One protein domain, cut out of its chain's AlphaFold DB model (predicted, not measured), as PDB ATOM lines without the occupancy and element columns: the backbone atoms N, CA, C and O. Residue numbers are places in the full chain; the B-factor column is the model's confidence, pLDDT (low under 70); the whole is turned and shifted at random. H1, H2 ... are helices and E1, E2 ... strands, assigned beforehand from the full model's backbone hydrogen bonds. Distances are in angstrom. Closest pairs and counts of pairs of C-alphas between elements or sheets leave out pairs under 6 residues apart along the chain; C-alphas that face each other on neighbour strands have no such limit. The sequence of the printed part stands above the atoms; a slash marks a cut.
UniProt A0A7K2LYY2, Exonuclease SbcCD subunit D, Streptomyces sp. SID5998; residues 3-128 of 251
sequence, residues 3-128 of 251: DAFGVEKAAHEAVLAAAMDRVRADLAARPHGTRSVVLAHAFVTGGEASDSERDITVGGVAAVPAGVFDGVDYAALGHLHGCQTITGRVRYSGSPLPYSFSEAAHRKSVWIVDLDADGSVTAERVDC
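What this domain is: This is residues 3 to 128 of the 251 residues of the protein "Exonuclease SbcCD subunit D" of Streptomyces sp. SID5998 (UniProt A0A7K2LYY2). Little regular structure: a small parallel sheet, E1 E2 E3, has helix H1 at one side and a hairpin, E4 and E5, roughly opposite; long loops, residues 42 to 65 and 93 to 108, extend past the sheet. Named elements, in order H1 E1 H2 E2 E3 E4 E5, hold 48 of 126 printed residues: mixed class. It is compact, radius of gyration of the C-alphas 15.6 A, spanning 46 by 39 by 19 A.

Where its parts are: E1 is residues 37 to 41, beginning at C-alpha (131.025, 153.559, 170.799); E2 74 to 78; E3 90 to 92. H1, 12 to 28, is 24.3 A long; H2 is 66 to 69. E4 is 109 to 115; E5, 121 to 127, ends at C-alpha (148.919, 140.308, 174.155).

How they stand to each other: Within hydrogen-bond range are N 38 and O 74 of parallel E1 and E2, 2.9 A, and N 77 and O 91 of parallel E2 and E3, 2.8 A. E1, H2, E2 form a strand-helix-strand unit, parallel neighbours joined through a helix, its crossover right-handed. H1 touches H2 with residues 13 to 20 alone, C-alphas of Ala 17 and Val 68 closest, 5.6 A. In hairpin E4 and E5, antiparallel, N 112 and O 124 are 2.8 A apart. Every O i to N i+4 pair in H1 is within range; H2 is too short for one.

The domain as a whole: The printed part has no cut. Links E1 to H2, E2 to E3 and E3 to E4 are long. Residues 8 to 10 and 55 to 62 have pLDDT under 70.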
ATOM      1  N   ASP A   3     117.817 160.211 190.615       72.25
ATOM      2  CA  ASP A   3     116.979 161.388 190.326       72.25
ATOM      3  C   ASP A   3     117.375 162.089 189.019       72.25
ATOM      4  O   ASP A   3     116.522 162.505 188.244       72.25
ATOM      5  N   ALA A   4     118.676 162.138 188.712       76.69
ATOM      6  CA  ALA A   4     119.182 162.673 187.447       76.69
ATOM      7  C   ALA A   4     118.803 161.792 186.243       76.69
ATOM      8  O   ALA A   4     118.706 162.282 185.118       76.69
ATOM      9  N   PHE A   5     118.596 160.491 186.459       76.00
ATOM     10  CA  PHE A   5     118.137 159.541 185.443       76.00
ATOM     11  C   PHE A   5     116.620 159.299 185.466       76.00
ATOM     12  O   PHE A   5     116.121 158.603 184.592       76.00
ATOM     13  N   GLY A   6     115.877 159.913 186.396       76.69
ATOM     14  CA  GLY A   6     114.420 159.772 186.498       76.69
ATOM     15  C   GLY A   6     113.947 158.348 186.811       76.69
ATOM     16  O   GLY A   6     112.837 157.982 186.444       76.69
ATOM     17  N   VAL A   7     114.786 157.526 187.446       77.06
ATOM     18  CA  VAL A   7     114.511 156.094 187.652       77.06
ATOM     19  C   VAL A   7     113.814 155.872 188.993       77.06
ATOM     20  O   VAL A   7     114.266 156.395 190.006       77.06
ATOM     21  N   GLU A   8     112.754 155.063 189.062       66.56
ATOM     22  CA  GLU A   8     112.018 154.839 190.325       66.56
ATOM     23  C   GLU A   8     112.788 154.002 191.359       66.56
ATOM     24  O   GLU A   8     112.616 154.189 192.568       66.56
ATOM     25  N   LYS A   9     113.699 153.128 190.912       68.12
ATOM     26  CA  LYS A   9     114.568 152.304 191.767       68.12
ATOM     27  C   LYS A   9     116.039 152.557 191.444       68.12
ATOM     28  O   LYS A   9     116.422 152.617 190.281       68.12
ATOM     29  N   ALA A  10     116.873 152.668 192.478       67.94
ATOM     30  CA  ALA A  10     118.327 152.759 192.341       67.94
ATOM     31  C   ALA A  10     118.941 151.362 192.126       67.94
ATOM     32  O   ALA A  10     119.722 150.895 192.947       67.94
ATOM     33  N   ALA A  11     118.536 150.685 191.051       76.81
ATOM     34  CA  ALA A  11     119.127 149.423 190.616       76.81
ATOM     35  C   ALA A  11     120.129 149.688 189.484       76.81
ATOM     36  O   ALA A  11     119.889 150.560 188.645       76.81
ATOM     37  N   HIS A  12     121.236 148.941 189.460       80.12
ATOM     38  CA  HIS A  12     122.325 149.158 188.502       80.12
ATOM     39  C   HIS A  12     121.842 149.046 187.046       80.12
ATOM     40  O   HIS A  12     122.046 149.969 186.262       80.12
ATOM     41  N   GLU A  13     121.086 147.990 186.723       85.44
ATOM     42  CA  GLU A  13     120.459 147.799 185.409       85.44
ATOM     43  C   GLU A  13     119.562 148.974 185.011       85.44
ATOM     44  O   GLU A  13     119.694 149.503 183.913       85.44
ATOM     45  N   ALA A  14     118.686 149.429 185.909       85.12
ATOM     46  CA  ALA A  14     117.723 150.481 185.599       85.12
ATOM     47  C   ALA A  14     118.409 151.830 185.306       85.12
ATOM     48  O   ALA A  14     117.970 152.583 184.438       85.12
ATOM     49  N   VAL A  15     119.518 152.123 185.994       88.25
ATOM     50  CA  VAL A  15     120.339 153.312 185.722       88.25
ATOM     51  C   VAL A  15     121.079 153.180 184.390       88.25
ATOM     52  O   VAL A  15     121.094 154.140 183.619       88.25
ATOM     53  N   LEU A  16     121.669 152.017 184.096       90.50
ATOM     54  CA  LEU A  16     122.361 151.793 182.824       90.50
ATOM     55  C   LEU A  16     121.397 151.815 181.633       90.50
ATOM     56  O   LEU A  16     121.715 152.426 180.616       90.50
ATOM     57  N   ALA A  17     120.208 151.229 181.770       91.44
ATOM     58  CA  ALA A  17     119.161 151.274 180.754       91.44
ATOM     59  C   ALA A  17     118.744 152.719 180.453       91.44
ATOM     60  O   ALA A  17     118.790 153.134 179.297       91.44
ATOM     61  N   ALA A  18     118.468 153.522 181.488       92.50
ATOM     62  CA  ALA A  18     118.130 154.936 181.324       92.50
ATOM     63  C   ALA A  18     119.275 155.759 180.700       92.50
ATOM     64  O   ALA A  18     119.034 156.713 179.955       92.50
ATOM     65  N   ALA A  19     120.533 155.412 180.988       94.12
ATOM     66  CA  ALA A  19     121.684 156.030 180.339       94.12
ATOM     67  C   ALA A  19     121.766 155.658 178.854       94.12
ATOM     68  O   ALA A  19     121.926 156.541 178.011       94.12
ATOM     69  N   MET A  20     121.586 154.380 178.526       96.38
ATOM     70  CA  MET A  20     121.592 153.898 177.150       96.38
ATOM     71  C   MET A  20     120.406 154.422 176.332       96.38
ATOM     72  O   MET A  20     120.577 154.710 175.151       96.38
ATOM     73  N   ASP A  21     119.239 154.648 176.941       96.19
ATOM     74  CA  ASP A  21     118.104 155.311 176.283       96.19
ATOM     75  C   ASP A  21     118.462 156.727 175.832       96.19
ATOM     76  O   ASP A  21     118.141 157.125 174.712       96.19
ATOM     77  N   ARG A  22     119.186 157.483 176.666       96.62
ATOM     78  CA  ARG A  22     119.666 158.826 176.306       96.62
ATOM     79  C   ARG A  22     120.710 158.782 175.199       96.62
ATOM     80  O   ARG A  22     120.656 159.616 174.300       96.62
ATOM     81  N   VAL A  23     121.619 157.807 175.237       97.44
ATOM     82  CA  VAL A  23     122.607 157.583 174.168       97.44
ATOM     83  C   VAL A  23     121.909 157.268 172.845       97.44
ATOM     84  O   VAL A  23     122.225 157.885 171.831       97.44
ATOM     85  N   ARG A  24     120.923 156.364 172.848       97.31
ATOM     86  CA  ARG A  24     120.143 156.012 171.652       97.31
ATOM     87  C   ARG A  24     119.325 157.189 171.127       97.31
ATOM     88  O   ARG A  24     119.278 157.393 169.918       97.31
ATOM     89  N   ALA A  25     118.711 157.970 172.013       97.50
ATOM     90  CA  ALA A  25     117.955 159.160 171.631       97.50
ATOM     91  C   ALA A  25     118.850 160.223 170.973       97.50
ATOM     92  O   ALA A  25     118.463 160.794 169.955       97.50
ATOM     93  N   ASP A  26     120.051 160.453 171.513       97.69
ATOM     94  CA  ASP A  26     121.043 161.338 170.895       97.69
ATOM     95  C   ASP A  26     121.504 160.793 169.537       97.69
ATOM     96  O   ASP A  26     121.462 161.513 168.543       97.69
ATOM     97  N   LEU A  27     121.864 159.507 169.463       97.06
ATOM     98  CA  LEU A  27     122.306 158.860 168.226       97.06
ATOM     99  C   LEU A  27     121.244 158.933 167.118       97.06
ATOM    100  O   LEU A  27     121.585 159.199 165.969       97.06
ATOM    101  N   ALA A  28     119.962 158.768 167.459       96.88
ATOM    102  CA  ALA A  28     118.849 158.858 166.514       96.88
ATOM    103  C   ALA A  28     118.662 160.262 165.908       96.88
ATOM    104  O   ALA A  28     118.087 160.390 164.828       96.88
ATOM    105  N   ALA A  29     119.146 161.313 166.578       97.88
ATOM    106  CA  ALA A  29     119.121 162.684 166.067       97.88
ATOM    107  C   ALA A  29     120.336 163.023 165.181       97.88
ATOM    108  O   ALA A  29     120.382 164.100 164.577       97.88
ATOM    109  N   ARG A  30     121.333 162.134 165.102       96.69
ATOM    110  CA  ARG A  30     122.540 162.320 164.288       96.69
ATOM    111  C   ARG A  30     122.320 161.836 162.848       96.69
ATOM    112  O   ARG A  30     121.387 161.080 162.580       96.69
ATOM    113  N   PRO A  31     123.175 162.251 161.892       96.75
ATOM    114  CA  PRO A  31     123.101 161.754 160.522       96.75
ATOM    115  C   PRO A  31     123.135 160.225 160.456       96.75
ATOM    116  O   PRO A  31     123.871 159.573 161.202       96.75
ATOM    117  N   HIS A  32     122.372 159.657 159.523       91.75
ATOM    118  CA  HIS A  32     122.365 158.217 159.282       91.75
ATOM    119  C   HIS A  32     123.784 157.696 158.992       91.75
ATOM    120  O   HIS A  32     124.535 158.323 158.243       91.75
ATOM    121  N   GLY A  33     124.141 156.548 159.573       91.06
ATOM    122  CA  GLY A  33     125.491 155.976 159.481       91.06
ATOM    123  C   GLY A  33     126.497 156.573 160.472       91.06
ATOM    124  O   GLY A  33     127.691 156.295 160.381       91.06
ATOM    125  N   THR A  34     126.049 157.397 161.428       95.88
ATOM    126  CA  THR A  34     126.910 157.805 162.544       95.88
ATOM    127  C   THR A  34     127.278 156.586 163.386       95.88
ATOM    128  O   THR A  34     126.409 155.944 163.963       95.88
ATOM    129  N   ARG A  35     128.579 156.319 163.488       95.94
ATOM    130  CA  ARG A  35     129.150 155.243 164.300       95.94
ATOM    131  C   ARG A  35     129.153 155.596 165.782       95.94
ATOM    132  O   ARG A  35     129.433 156.738 166.154       95.94
ATOM    133  N   SER A  36     128.891 154.604 166.621       96.81
ATOM    134  CA  SER A  36     128.667 154.765 168.053       96.81
ATOM    135  C   SER A  36     129.490 153.778 168.879       96.81
ATOM    136  O   SER A  36     129.441 152.564 168.693       96.81
ATOM    137  N   VAL A  37     130.244 154.327 169.831       97.50
ATOM    138  CA  VAL A  37     131.025 153.559 170.799       97.50
ATOM    139  C   VAL A  37     130.647 154.017 172.198       97.50
ATOM    140  O   VAL A  37     130.729 155.205 172.508       97.50
ATOM    141  N   VAL A  38     130.245 153.073 173.043       97.81
ATOM    142  CA  VAL A  38     129.933 153.311 174.456       97.81
ATOM    143  C   VAL A  38     131.062 152.763 175.309       97.81
ATOM    144  O   VAL A  38     131.496 151.632 175.117       97.81
ATOM    145  N   LEU A  39     131.521 153.558 176.272       97.38
ATOM    146  CA  LEU A  39     132.415 153.102 177.328       97.38
ATOM    147  C   LEU A  39     131.595 152.979 178.608       97.38
ATOM    148  O   LEU A  39     130.930 153.936 179.007       97.38
ATOM    149  N   ALA A  40     131.639 151.815 179.246       93.75
ATOM    150  CA  ALA A  40     130.906 151.575 180.482       93.75
ATOM    151  C   ALA A  40     131.739 150.757 181.467       93.75
ATOM    152  O   ALA A  40     132.510 149.887 181.080       93.75
ATOM    153  N   HIS A  41     131.555 151.023 182.758       91.50
ATOM    154  CA  HIS A  41     132.169 150.253 183.837       91.50
ATOM    155  C   HIS A  41     131.053 149.585 184.635       91.50
ATOM    156  O   HIS A  41     130.365 150.249 185.410       91.50
ATOM    157  N   ALA A  42     130.830 148.298 184.383       88.81
ATOM    158  CA  ALA A  42     129.686 147.561 184.910       88.81
ATOM    159  C   ALA A  42     129.957 146.055 184.923       88.81
ATOM    160  O   ALA A  42     130.794 145.560 184.165       88.81
ATOM    161  N   PHE A  43     129.209 145.323 185.745       87.81
ATOM    162  CA  PHE A  43     129.161 143.866 185.683       87.81
ATOM    163  C   PHE A  43     128.029 143.442 184.737       87.81
ATOM    164  O   PHE A  43     126.862 143.760 184.968       87.81
ATOM    165  N   VAL A  44     128.369 142.761 183.644       88.44
ATOM    166  CA  VAL A  44     127.424 142.315 182.614       88.44
ATOM    167  C   VAL A  44     127.283 140.803 182.683       88.44
ATOM    168  O   VAL A  44     128.273 140.083 182.795       88.44
ATOM    169  N   THR A  45     126.044 140.316 182.617       85.94
ATOM    170  CA  THR A  45     125.735 138.884 182.676       85.94
ATOM    171  C   THR A  45     126.521 138.112 181.615       85.94
ATOM    172  O   THR A  45     126.524 138.491 180.444       85.94
ATOM    173  N   GLY A  46     127.160 137.016 182.029       79.50
ATOM    174  CA  GLY A  46     128.063 136.221 181.191       79.50
ATOM    175  C   GLY A  46     129.540 136.606 181.320       79.50
ATOM    176  O   GLY A  46     130.374 135.932 180.730       79.50
ATOM    177  N   GLY A  47     129.864 137.655 182.083       75.75
ATOM    178  CA  GLY A  47     131.234 137.966 182.480       75.75
ATOM    179  C   GLY A  47     131.697 137.161 183.699       75.75
ATOM    180  O   GLY A  47     130.932 136.934 184.637       75.75
ATOM    181  N   GLU A  48     132.963 136.765 183.690       77.75
ATOM    182  CA  GLU A  48     133.651 136.044 184.763       77.75
ATOM    183  C   GLU A  48     134.494 137.019 185.601       77.75
ATOM    184  O   GLU A  48     135.325 137.753 185.059       77.75
ATOM    185  N   ALA A  49     134.263 137.055 186.915       81.31
ATOM    186  CA  ALA A  49     135.026 137.880 187.854       81.31
ATOM    187  C   ALA A  49     136.287 137.166 188.358       81.31
ATOM    188  O   ALA A  49     136.419 135.948 188.245       81.31
ATOM    189  N   SER A  50     137.190 137.934 188.959       79.56
ATOM    190  CA  SER A  50     138.319 137.442 189.742       79.56
ATOM    191  C   SER A  50     138.276 138.037 191.161       79.56
ATOM    192  O   SER A  50     137.350 138.767 191.516       79.56
ATOM    193  N   ASP A  51     139.251 137.706 192.008       80.56
ATOM    194  CA  ASP A  51     139.227 138.133 193.416       80.56
ATOM    195  C   ASP A  51     139.685 139.592 193.609       80.56
ATOM    196  O   ASP A  51     139.553 140.159 194.694       80.56
ATOM    197  N   SER A  52     140.266 140.212 192.576       75.75
ATOM    198  CA  SER A  52     140.774 141.588 192.638       75.75
ATOM    199  C   SER A  52     139.712 142.646 192.326       75.75
ATOM    200  O   SER A  52     139.905 143.820 192.663       75.75
ATOM    201  N   GLU A  53     138.599 142.281 191.685       79.00
ATOM    202  CA  GLU A  53     137.485 143.192 191.453       79.00
ATOM    203  C   GLU A  53     136.773 143.532 192.768       79.00
ATOM    204  O   GLU A  53     136.430 142.675 193.577       79.00
ATOM    205  N   ARG A  54     136.491 144.822 192.980       70.12
ATOM    206  CA  ARG A  54     135.639 145.245 194.097       70.12
ATOM    207  C   ARG A  54     134.187 144.940 193.780       70.12
ATOM    208  O   ARG A  54     133.729 145.282 192.694       70.12
ATOM    209  N   ASP A  55     133.452 144.416 194.751       66.81
ATOM    210  CA  ASP A  55     132.007 144.276 194.617       66.81
ATOM    211  C   ASP A  55     131.353 145.664 194.444       66.81
ATOM    212  O   ASP A  55     131.447 146.531 195.317       66.81
ATOM    213  N   ILE A  56     130.735 145.888 193.282       60.19
ATOM    214  CA  ILE A  56     129.988 147.111 192.951       60.19
ATOM    215  C   ILE A  56     128.473 146.922 193.089       60.19
ATOM    216  O   ILE A  56     127.702 147.779 192.644       60.19
ATOM    217  N   THR A  57     128.026 145.808 193.679       60.22
ATOM    218  CA  THR A  57     126.607 145.565 193.925       60.22
ATOM    219  C   THR A  57     126.000 146.691 194.752       60.22
ATOM    220  O   THR A  57     126.467 147.075 195.823       60.22
ATOM    221  N   VAL A  58     124.878 147.207 194.260       51.00
ATOM    222  CA  VAL A  58     123.982 148.059 195.037       51.00
ATOM    223  C   VAL A  58     122.647 147.330 195.102       51.00
ATOM    224  O   VAL A  58     121.954 147.209 194.097       51.00
ATOM    225  N   GLY A  59     122.297 146.803 196.279       49.84
ATOM    226  CA  GLY A  59     121.000 146.151 196.504       49.84
ATOM    227  C   GLY A  59     120.882 144.694 196.032       49.84
ATOM    228  O   GLY A  59     119.768 144.240 195.791       49.84
ATOM    229  N   GLY A  60     121.993 143.956 195.913       48.06
ATOM    230  CA  GLY A  60     121.982 142.488 195.771       48.06
ATOM    231  C   GLY A  60     121.856 141.923 194.350       48.06
ATOM    232  O   GLY A  60     121.897 140.707 194.193       48.06
ATOM    233  N   VAL A  61     121.751 142.762 193.312       54.38
ATOM    234  CA  VAL A  61     121.835 142.330 191.902       54.38
ATOM    235  C   VAL A  61     122.913 143.152 191.194       54.38
ATOM    236  O   VAL A  61     122.728 144.342 190.946       54.38
ATOM    237  N   ALA A  62     124.062 142.524 190.921       63.72
ATOM    238  CA  ALA A  62     125.222 143.175 190.298       63.72
ATOM    239  C   ALA A  62     125.113 143.259 188.773       63.72
ATOM    240  O   ALA A  62     125.678 144.160 188.159       63.72
ATOM    241  N   ALA A  63     124.445 142.273 188.172       77.12
ATOM    242  CA  ALA A  63     124.587 141.963 186.759       77.12
ATOM    243  C   ALA A  63     123.539 142.648 185.894       77.12
ATOM    244  O   ALA A  63     122.342 142.574 186.162       77.12
ATOM    245  N   VAL A  64     124.014 143.283 184.827       86.44
ATOM    246  CA  VAL A  64     123.188 143.909 183.799       86.44
ATOM    247  C   VAL A  64     123.157 143.000 182.570       86.44
ATOM    248  O   VAL A  64     124.213 142.528 182.143       86.44
ATOM    249  N   PRO A  65     121.991 142.735 181.958       90.31
ATOM    250  CA  PRO A  65     121.936 141.991 180.706       90.31
ATOM    251  C   PRO A  65     122.714 142.707 179.596       90.31
ATOM    252  O   PRO A  65     122.612 143.925 179.445       90.31
ATOM    253  N   ALA A  66     123.432 141.956 178.757       91.19
ATOM    254  CA  ALA A  66     124.180 142.530 177.634       91.19
ATOM    255  C   ALA A  66     123.291 143.347 176.674       91.19
ATOM    256  O   ALA A  66     123.751 144.344 176.124       91.19
ATOM    257  N   GLY A  67     122.009 142.978 176.545       93.00
ATOM    258  CA  GLY A  67     121.030 143.675 175.701       93.00
ATOM    259  C   GLY A  67     120.747 145.127 176.110       93.00
ATOM    260  O   GLY A  67     120.227 145.901 175.313       93.00
ATOM    261  N   VAL A  68     121.147 145.565 177.311       94.69
ATOM    262  CA  VAL A  68     121.096 146.995 177.676       94.69
ATOM    263  C   VAL A  68     121.928 147.852 176.713       94.69
ATOM    264  O   VAL A  68     121.558 148.995 176.424       94.69
ATOM    265  N   PHE A  69     123.003 147.277 176.170       95.81
ATOM    266  CA  PHE A  69     123.893 147.911 175.203       95.81
ATOM    267  C   PHE A  69     123.432 147.765 173.743       95.81
ATOM    268  O   PHE A  69     124.156 148.181 172.842       95.81
ATOM    269  N   ASP A  70     122.244 147.218 173.475       94.75
ATOM    270  CA  ASP A  70     121.725 147.130 172.109       94.75
ATOM    271  C   ASP A  70     121.474 148.527 171.508       94.75
ATOM    272  O   ASP A  70     121.091 149.484 172.196       94.75
ATOM    273  N   GLY A  71     121.670 148.640 170.190       94.25
ATOM    274  CA  GLY A  71     121.459 149.874 169.424       94.25
ATOM    275  C   GLY A  71     122.687 150.777 169.278       94.25
ATOM    276  O   GLY A  71     122.564 151.833 168.663       94.25
ATOM    277  N   VAL A  72     123.852 150.373 169.800       96.81
ATOM    278  CA  VAL A  72     125.152 150.988 169.476       96.81
ATOM    279  C   VAL A  72     126.051 150.005 168.730       96.81
ATOM    280  O   VAL A  72     125.853 148.790 168.804       96.81
ATOM    281  N   ASP A  73     127.052 150.513 168.014       97.44
ATOM    282  CA  ASP A  73     127.919 149.664 167.198       97.44
ATOM    283  C   ASP A  73     128.911 148.873 168.051       97.44
ATOM    284  O   ASP A  73     129.201 147.713 167.743       97.44
ATOM    285  N   TYR A  74     129.408 149.474 169.135       97.81
ATOM    286  CA  TYR A  74     130.353 148.835 170.044       97.81
ATOM    287  C   TYR A  74     130.201 149.318 171.491       97.81
ATOM    288  O   TYR A  74     130.037 150.512 171.748       97.81
ATOM    289  N   ALA A  75     130.330 148.397 172.445       97.62
ATOM    290  CA  ALA A  75     130.431 148.695 173.868       97.62
ATOM    291  C   ALA A  75     131.757 148.160 174.432       97.62
ATOM    292  O   ALA A  75     131.987 146.949 174.515       97.62
ATOM    293  N   ALA A  76     132.621 149.088 174.838       97.50
ATOM    294  CA  ALA A  76     133.857 148.824 175.557       97.50
ATOM    295  C   ALA A  76     133.563 148.785 177.061       97.50
ATOM    296  O   ALA A  76     133.286 149.818 177.680       97.50
ATOM    297  N   LEU A  77     133.610 147.590 177.642       95.50
ATOM    298  CA  LEU A  77     133.370 147.387 179.060       95.50
ATOM    299  C   LEU A  77     134.680 147.384 179.854       95.50
ATOM    300  O   LEU A  77     135.682 146.787 179.455       95.50
ATOM    301  N   GLY A  78     134.638 148.022 181.016       91.88
ATOM    302  CA  GLY A  78     135.591 147.871 182.109       91.88
ATOM    303  C   GLY A  78     134.906 147.272 183.334       91.88
ATOM    304  O   GLY A  78     133.683 147.150 183.349       91.88
ATOM    305  N   HIS A  79     135.716 146.931 184.341       91.62
ATOM    306  CA  HIS A  79     135.393 146.323 185.644       91.62
ATOM    307  C   HIS A  79     136.073 144.975 185.817       91.62
ATOM    308  O   HIS A  79     136.805 144.819 186.786       91.62
ATOM    309  N   LEU A  80     135.864 144.057 184.872       91.25
ATOM    310  CA  LEU A  80     136.473 142.733 184.902       91.25
ATOM    311  C   LEU A  80     137.923 142.795 184.431       91.25
ATOM    312  O   LEU A  80     138.241 143.475 183.452       91.25
ATOM    313  N   HIS A  81     138.793 142.075 185.128       93.25
ATOM    314  CA  HIS A  81     140.233 142.039 184.892       93.25
ATOM    315  C   HIS A  81     140.646 140.941 183.899       93.25
ATOM    316  O   HIS A  81     141.754 140.978 183.353       93.25
ATOM    317  N   GLY A  82     139.748 139.995 183.609       91.44
ATOM    318  CA  GLY A  82     139.869 139.067 182.484       91.44
ATOM    319  C   GLY A  82     139.419 139.703 181.164       91.44
ATOM    320  O   GLY A  82     138.361 140.327 181.096       91.44
ATOM    321  N   CYS A  83     140.201 139.517 180.098       93.69
ATOM    322  CA  CYS A  83     139.825 139.933 178.744       93.69
ATOM    323  C   CYS A  83     138.787 138.964 178.158       93.69
ATOM    324  O   CYS A  83     139.086 137.787 177.936       93.69
ATOM    325  N   GLN A  84     137.567 139.449 177.912       94.00
ATOM    326  CA  GLN A  84     136.398 138.608 177.637       94.00
ATOM    327  C   GLN A  84     135.539 139.167 176.503       94.00
ATOM    328  O   GLN A  84     135.394 140.379 176.338       94.00
ATOM    329  N   THR A  85     134.932 138.266 175.732       95.38
ATOM    330  CA  THR A  85     133.925 138.606 174.721       95.38
ATOM    331  C   THR A  85     132.558 138.203 175.246       95.38
ATOM    332  O   THR A  85     132.307 137.017 175.417       95.38
ATOM    333  N   ILE A  86     131.679 139.179 175.481       94.81
ATOM    334  CA  ILE A  86     130.292 138.916 175.890       94.81
ATOM    335  C   ILE A  86     129.431 138.696 174.646       94.81
ATOM    336  O   ILE A  86     128.680 137.730 174.549       94.81
ATOM    337  N   THR A  87     129.585 139.573 173.653       93.75
ATOM    338  CA  THR A  87     128.987 139.431 172.320       93.75
ATOM    339  C   THR A  87     129.975 139.906 171.253       93.75
ATOM    340  O   THR A  87     131.030 140.457 171.562       93.75
ATOM    341  N   GLY A  88     129.611 139.787 169.972       92.75
ATOM    342  CA  GLY A  88     130.400 140.346 168.868       92.75
ATOM    343  C   GLY A  88     130.625 141.866 168.930       92.75
ATOM    344  O   GLY A  88     131.465 142.369 168.186       92.75
ATOM    345  N   ARG A  89     129.930 142.597 169.817       94.69
ATOM    346  CA  ARG A  89     130.009 144.064 169.974       94.69
ATOM    347  C   ARG A  89     130.249 144.529 171.415       94.69
ATOM    348  O   ARG A  89     130.537 145.700 171.617       94.69
ATOM    349  N   VAL A  90     130.160 143.635 172.398       96.56
ATOM    350  CA  VAL A  90     130.292 143.947 173.829       96.56
ATOM    351  C   VAL A  90     131.457 143.144 174.401       96.56
ATOM    352  O   VAL A  90     131.423 141.910 174.388       96.56
ATOM    353  N   ARG A  91     132.510 143.819 174.875       97.06
ATOM    354  CA  ARG A  91     133.748 143.158 175.329       97.06
ATOM    355  C   ARG A  91     134.352 143.831 176.548       97.06
ATOM    356  O   ARG A  91     134.318 145.053 176.650       97.06
ATOM    357  N   TYR A  92     134.988 143.030 177.396       96.56
ATOM    358  CA  TYR A  92     135.904 143.498 178.432       96.56
ATOM    359  C   TYR A  92     137.336 143.442 177.908       96.56
ATOM    360  O   TYR A  92     137.767 142.406 177.394       96.56
ATOM    361  N   SER A  93     138.092 144.529 178.057       93.31
ATOM    362  CA  SER A  93     139.532 144.519 177.755       93.31
ATOM    363  C   SER A  93     140.352 143.777 178.807       93.31
ATOM    364  O   SER A  93     141.454 143.336 178.509       93.31
ATOM    365  N   GLY A  94     139.826 143.620 180.022       93.81
ATOM    366  CA  GLY A  94     140.615 143.144 181.150       93.81
ATOM    367  C   GLY A  94     141.602 144.197 181.654       93.81
ATOM    368  O   GLY A  94     141.653 145.331 181.165       93.81
ATOM    369  N   SER A  95     142.401 143.800 182.642       93.19
ATOM    370  CA  SER A  95     143.545 144.572 183.118       93.19
ATOM    371  C   SER A  95     144.803 144.242 182.296       93.19
ATOM    372  O   SER A  95     144.982 143.095 181.872       93.19
ATOM    373  N   PRO A  96     145.715 145.211 182.089       91.38
ATOM    374  CA  PRO A  96     146.959 144.978 181.348       91.38
ATOM    375  C   PRO A  96     147.993 144.174 182.151       91.38
ATOM    376  O   PRO A  96     148.927 143.624 181.576       91.38
ATOM    377  N   LEU A  97     147.831 144.096 183.476       92.00
ATOM    378  CA  LEU A  97     148.675 143.347 184.409       92.00
ATOM    379  C   LEU A  97     147.792 142.580 185.402       92.00
ATOM    380  O   LEU A  97     146.663 143.004 185.650       92.00
ATOM    381  N   PRO A  98     148.258 141.454 185.963       92.25
ATOM    382  CA  PRO A  98     147.499 140.728 186.973       92.25
ATOM    383  C   PRO A  98     147.520 141.464 188.321       92.25
ATOM    384  O   PRO A  98     148.558 141.998 188.714       92.25
ATOM    385  N   TYR A  99     146.386 141.478 189.026       90.25
ATOM    386  CA  TYR A  99     146.248 142.101 190.351       90.25
ATOM    387  C   TYR A  99     145.920 141.104 191.470       90.25
ATOM    388  O   TYR A  99     146.079 141.441 192.641       90.25
ATOM    389  N   SER A 100     145.508 139.882 191.126       92.06
ATOM    390  CA  SER A 100     145.275 138.764 192.044       92.06
ATOM    391  C   SER A 100     145.794 137.442 191.471       92.06
ATOM    392  O   SER A 100     145.808 137.244 190.255       92.06
ATOM    393  N   PHE A 101     146.149 136.499 192.350       94.25
ATOM    394  CA  PHE A 101     146.495 135.121 191.990       94.25
ATOM    395  C   PHE A 101     145.363 134.361 191.306       94.25
ATOM    396  O   PHE A 101     145.643 133.522 190.452       94.25
ATOM    397  N   SER A 102     144.098 134.709 191.556       91.50
ATOM    398  CA  SER A 102     142.958 134.170 190.797       91.50
ATOM    399  C   SER A 102     143.068 134.431 189.289       91.50
ATOM    400  O   SER A 102     142.487 133.706 188.490       91.50
ATOM    401  N   GLU A 103     143.853 135.431 188.882       92.69
ATOM    402  CA  GLU A 103     144.090 135.791 187.484       92.69
ATOM    403  C   GLU A 103     145.267 135.026 186.850       92.69
ATOM    404  O   GLU A 103     145.680 135.365 185.743       92.69
ATOM    405  N   ALA A 104     145.831 134.004 187.507       91.44
ATOM    406  CA  ALA A 104     146.995 133.267 186.998       91.44
ATOM    407  C   ALA A 104     146.765 132.614 185.621       91.44
ATOM    408  O   ALA A 104     147.702 132.481 184.838       91.44
ATOM    409  N   ALA A 105     145.518 132.258 185.296       90.38
ATOM    410  CA  ALA A 105     145.142 131.729 183.984       90.38
ATOM    411  C   ALA A 105     144.758 132.822 182.962       90.38
ATOM    412  O   ALA A 105     144.491 132.518 181.798       90.38
ATOM    413  N   HIS A 106     144.697 134.097 183.364       91.56
ATOM    414  CA  HIS A 106     144.281 135.177 182.475       91.56
ATOM    415  C   HIS A 106     145.383 135.544 181.481       91.56
ATOM    416  O   HIS A 106     146.487 135.947 181.851       91.56
ATOM    417  N   ARG A 107     145.033 135.535 180.192       91.00
ATOM    418  CA  ARG A 107     145.866 136.109 179.131       91.00
ATOM    419  C   ARG A 107     145.709 137.629 179.116       91.00
ATOM    420  O   ARG A 107     144.688 138.159 178.665       91.00
ATOM    421  N   LYS A 108     146.722 138.331 179.624       94.69
ATOM    422  CA  LYS A 108     146.765 139.798 179.633       94.69
ATOM    423  C   LYS A 108     146.873 140.320 178.213       94.69
ATOM    424  O   LYS A 108     147.756 139.914 177.466       94.69
ATOM    425  N   SER A 109     145.924 141.160 177.828       94.94
ATOM    426  CA  SER A 109     145.756 141.582 176.445       94.94
ATOM    427  C   SER A 109     144.949 142.870 176.347       94.94
ATOM    428  O   SER A 109     144.345 143.321 177.317       94.94
ATOM    429  N   VAL A 110     144.937 143.441 175.150       95.25
ATOM    430  CA  VAL A 110     144.070 144.546 174.740       95.25
ATOM    431  C   VAL A 110     143.299 144.154 173.484       95.25
ATOM    432  O   VAL A 110     143.713 143.262 172.741       95.25
ATOM    433  N   TRP A 111     142.184 144.836 173.235       96.25
ATOM    434  CA  TRP A 111     141.465 144.741 171.967       96.25
ATOM    435  C   TRP A 111     141.905 145.864 171.033       96.25
ATOM    436  O   TRP A 111     141.820 147.037 171.395       96.25
ATOM    437  N   ILE A 112     142.315 145.503 169.822       97.12
ATOM    438  CA  ILE A 112     142.343 146.404 168.673       97.12
ATOM    439  C   ILE A 112     141.008 146.228 167.962       97.12
ATOM    440  O   ILE A 112     140.645 145.114 167.590       97.12
ATOM    441  N   VAL A 113     140.241 147.309 167.864       97.25
ATOM    442  CA  VAL A 113     138.879 147.287 167.328       97.25
ATOM    443  C   VAL A 113     138.818 148.212 166.129       97.25
ATOM    444  O   VAL A 113     139.018 149.418 166.283       97.25
ATOM    445  N   ASP A 114     138.486 147.654 164.971       97.19
ATOM    446  CA  ASP A 114     138.166 148.433 163.783       97.19
ATOM    447  C   ASP A 114     136.648 148.510 163.637       97.19
ATOM    448  O   ASP A 114     135.930 147.516 163.775       97.19
ATOM    449  N   LEU A 115     136.160 149.728 163.401       96.50
ATOM    450  CA  LEU A 115     134.745 150.025 163.216       96.50
ATOM    451  C   LEU A 115     134.537 150.650 161.835       96.50
ATOM    452  O   LEU A 115     134.785 151.848 161.616       96.50
ATOM    453  N   ASP A 116     134.068 149.817 160.915       94.75
ATOM    454  CA  ASP A 116     133.880 150.165 159.513       94.75
ATOM    455  C   ASP A 116     132.721 151.143 159.312       94.75
ATOM    456  O   ASP A 116     131.889 151.370 160.191       94.75
ATOM    457  N   ALA A 117     132.678 151.766 158.133       92.25
ATOM    458  CA  ALA A 117     131.704 152.806 157.801       92.25
ATOM    459  C   ALA A 117     130.238 152.333 157.862       92.25
ATOM    460  O   ALA A 117     129.347 153.160 158.041       92.25
ATOM    461  N   ASP A 118     129.994 151.030 157.724       91.56
ATOM    462  CA  ASP A 118     128.676 150.397 157.835       91.56
ATOM    463  C   ASP A 118     128.320 149.966 159.272       91.56
ATOM    464  O   ASP A 118     127.249 149.402 159.499       91.56
ATOM    465  N   GLY A 119     129.204 150.231 160.238       91.31
ATOM    466  CA  GLY A 119     129.044 149.832 161.635       91.31
ATOM    467  C   GLY A 119     129.450 148.384 161.912       91.31
ATOM    468  O   GLY A 119     129.196 147.876 163.009       91.31
ATOM    469  N   SER A 120     130.053 147.674 160.953       94.00
ATOM    470  CA  SER A 120     130.641 146.361 161.223       94.00
ATOM    471  C   SER A 120     131.903 146.486 162.085       94.00
ATOM    472  O   SER A 120     132.615 147.489 162.049       94.00
ATOM    473  N   VAL A 121     132.118 145.486 162.944       96.56
ATOM    474  CA  VAL A 121     133.187 145.483 163.949       96.56
ATOM    475  C   VAL A 121     134.084 144.279 163.728       96.56
ATOM    476  O   VAL A 121     133.621 143.138 163.831       96.56
ATOM    477  N   THR A 122     135.375 144.528 163.534       96.69
ATOM    478  CA  THR A 122     136.424 143.516 163.686       96.69
ATOM    479  C   THR A 122     137.207 143.791 164.959       96.69
ATOM    480  O   THR A 122     137.432 144.936 165.341       96.69
ATOM    481  N   ALA A 123     137.578 142.725 165.667       96.94
ATOM    482  CA  ALA A 123     138.291 142.833 166.930       96.94
ATOM    483  C   ALA A 123     139.429 141.816 166.975       96.94
ATOM    484  O   ALA A 123     139.194 140.607 166.898       96.94
ATOM    485  N   GLU A 124     140.648 142.313 167.139       96.50
ATOM    486  CA  GLU A 124     141.855 141.521 167.332       96.50
ATOM    487  C   GLU A 124     142.319 141.642 168.783       96.50
ATOM    488  O   GLU A 124     142.363 142.731 169.355       96.50
ATOM    489  N   ARG A 125     142.673 140.508 169.394       95.12
ATOM    490  CA  ARG A 125     143.248 140.487 170.739       95.12
ATOM    491  C   ARG A 125     144.767 140.459 170.649       95.12
ATOM    492  O   ARG A 125     145.324 139.478 170.155       95.12
ATOM    493  N   VAL A 126     145.410 141.485 171.193       95.56
ATOM    494  CA  VAL A 126     146.872 141.631 171.217       95.56
ATOM    495  C   VAL A 126     147.376 141.447 172.640       95.56
ATOM    496  O   VAL A 126     146.855 142.068 173.565       95.56
ATOM    497  N   ASP A 127     148.385 140.601 172.826       94.81
ATOM    498  CA  ASP A 127     148.919 140.308 174.155       94.81
ATOM    499  C   ASP A 127     149.708 141.466 174.744       94.81
ATOM    500  O   ASP A 127     150.513 142.115 174.075       94.81
ATOM    501  N   CYS A 128     149.503 141.676 176.040       93.56
ATOM    502  CA  CYS A 128     150.342 142.546 176.837       93.56
ATOM    503  C   CYS A 128     151.557 141.758 177.337       93.56
ATOM    504  O   CYS A 128     151.414 140.602 177.744       93.56
TER     505      CYS A 128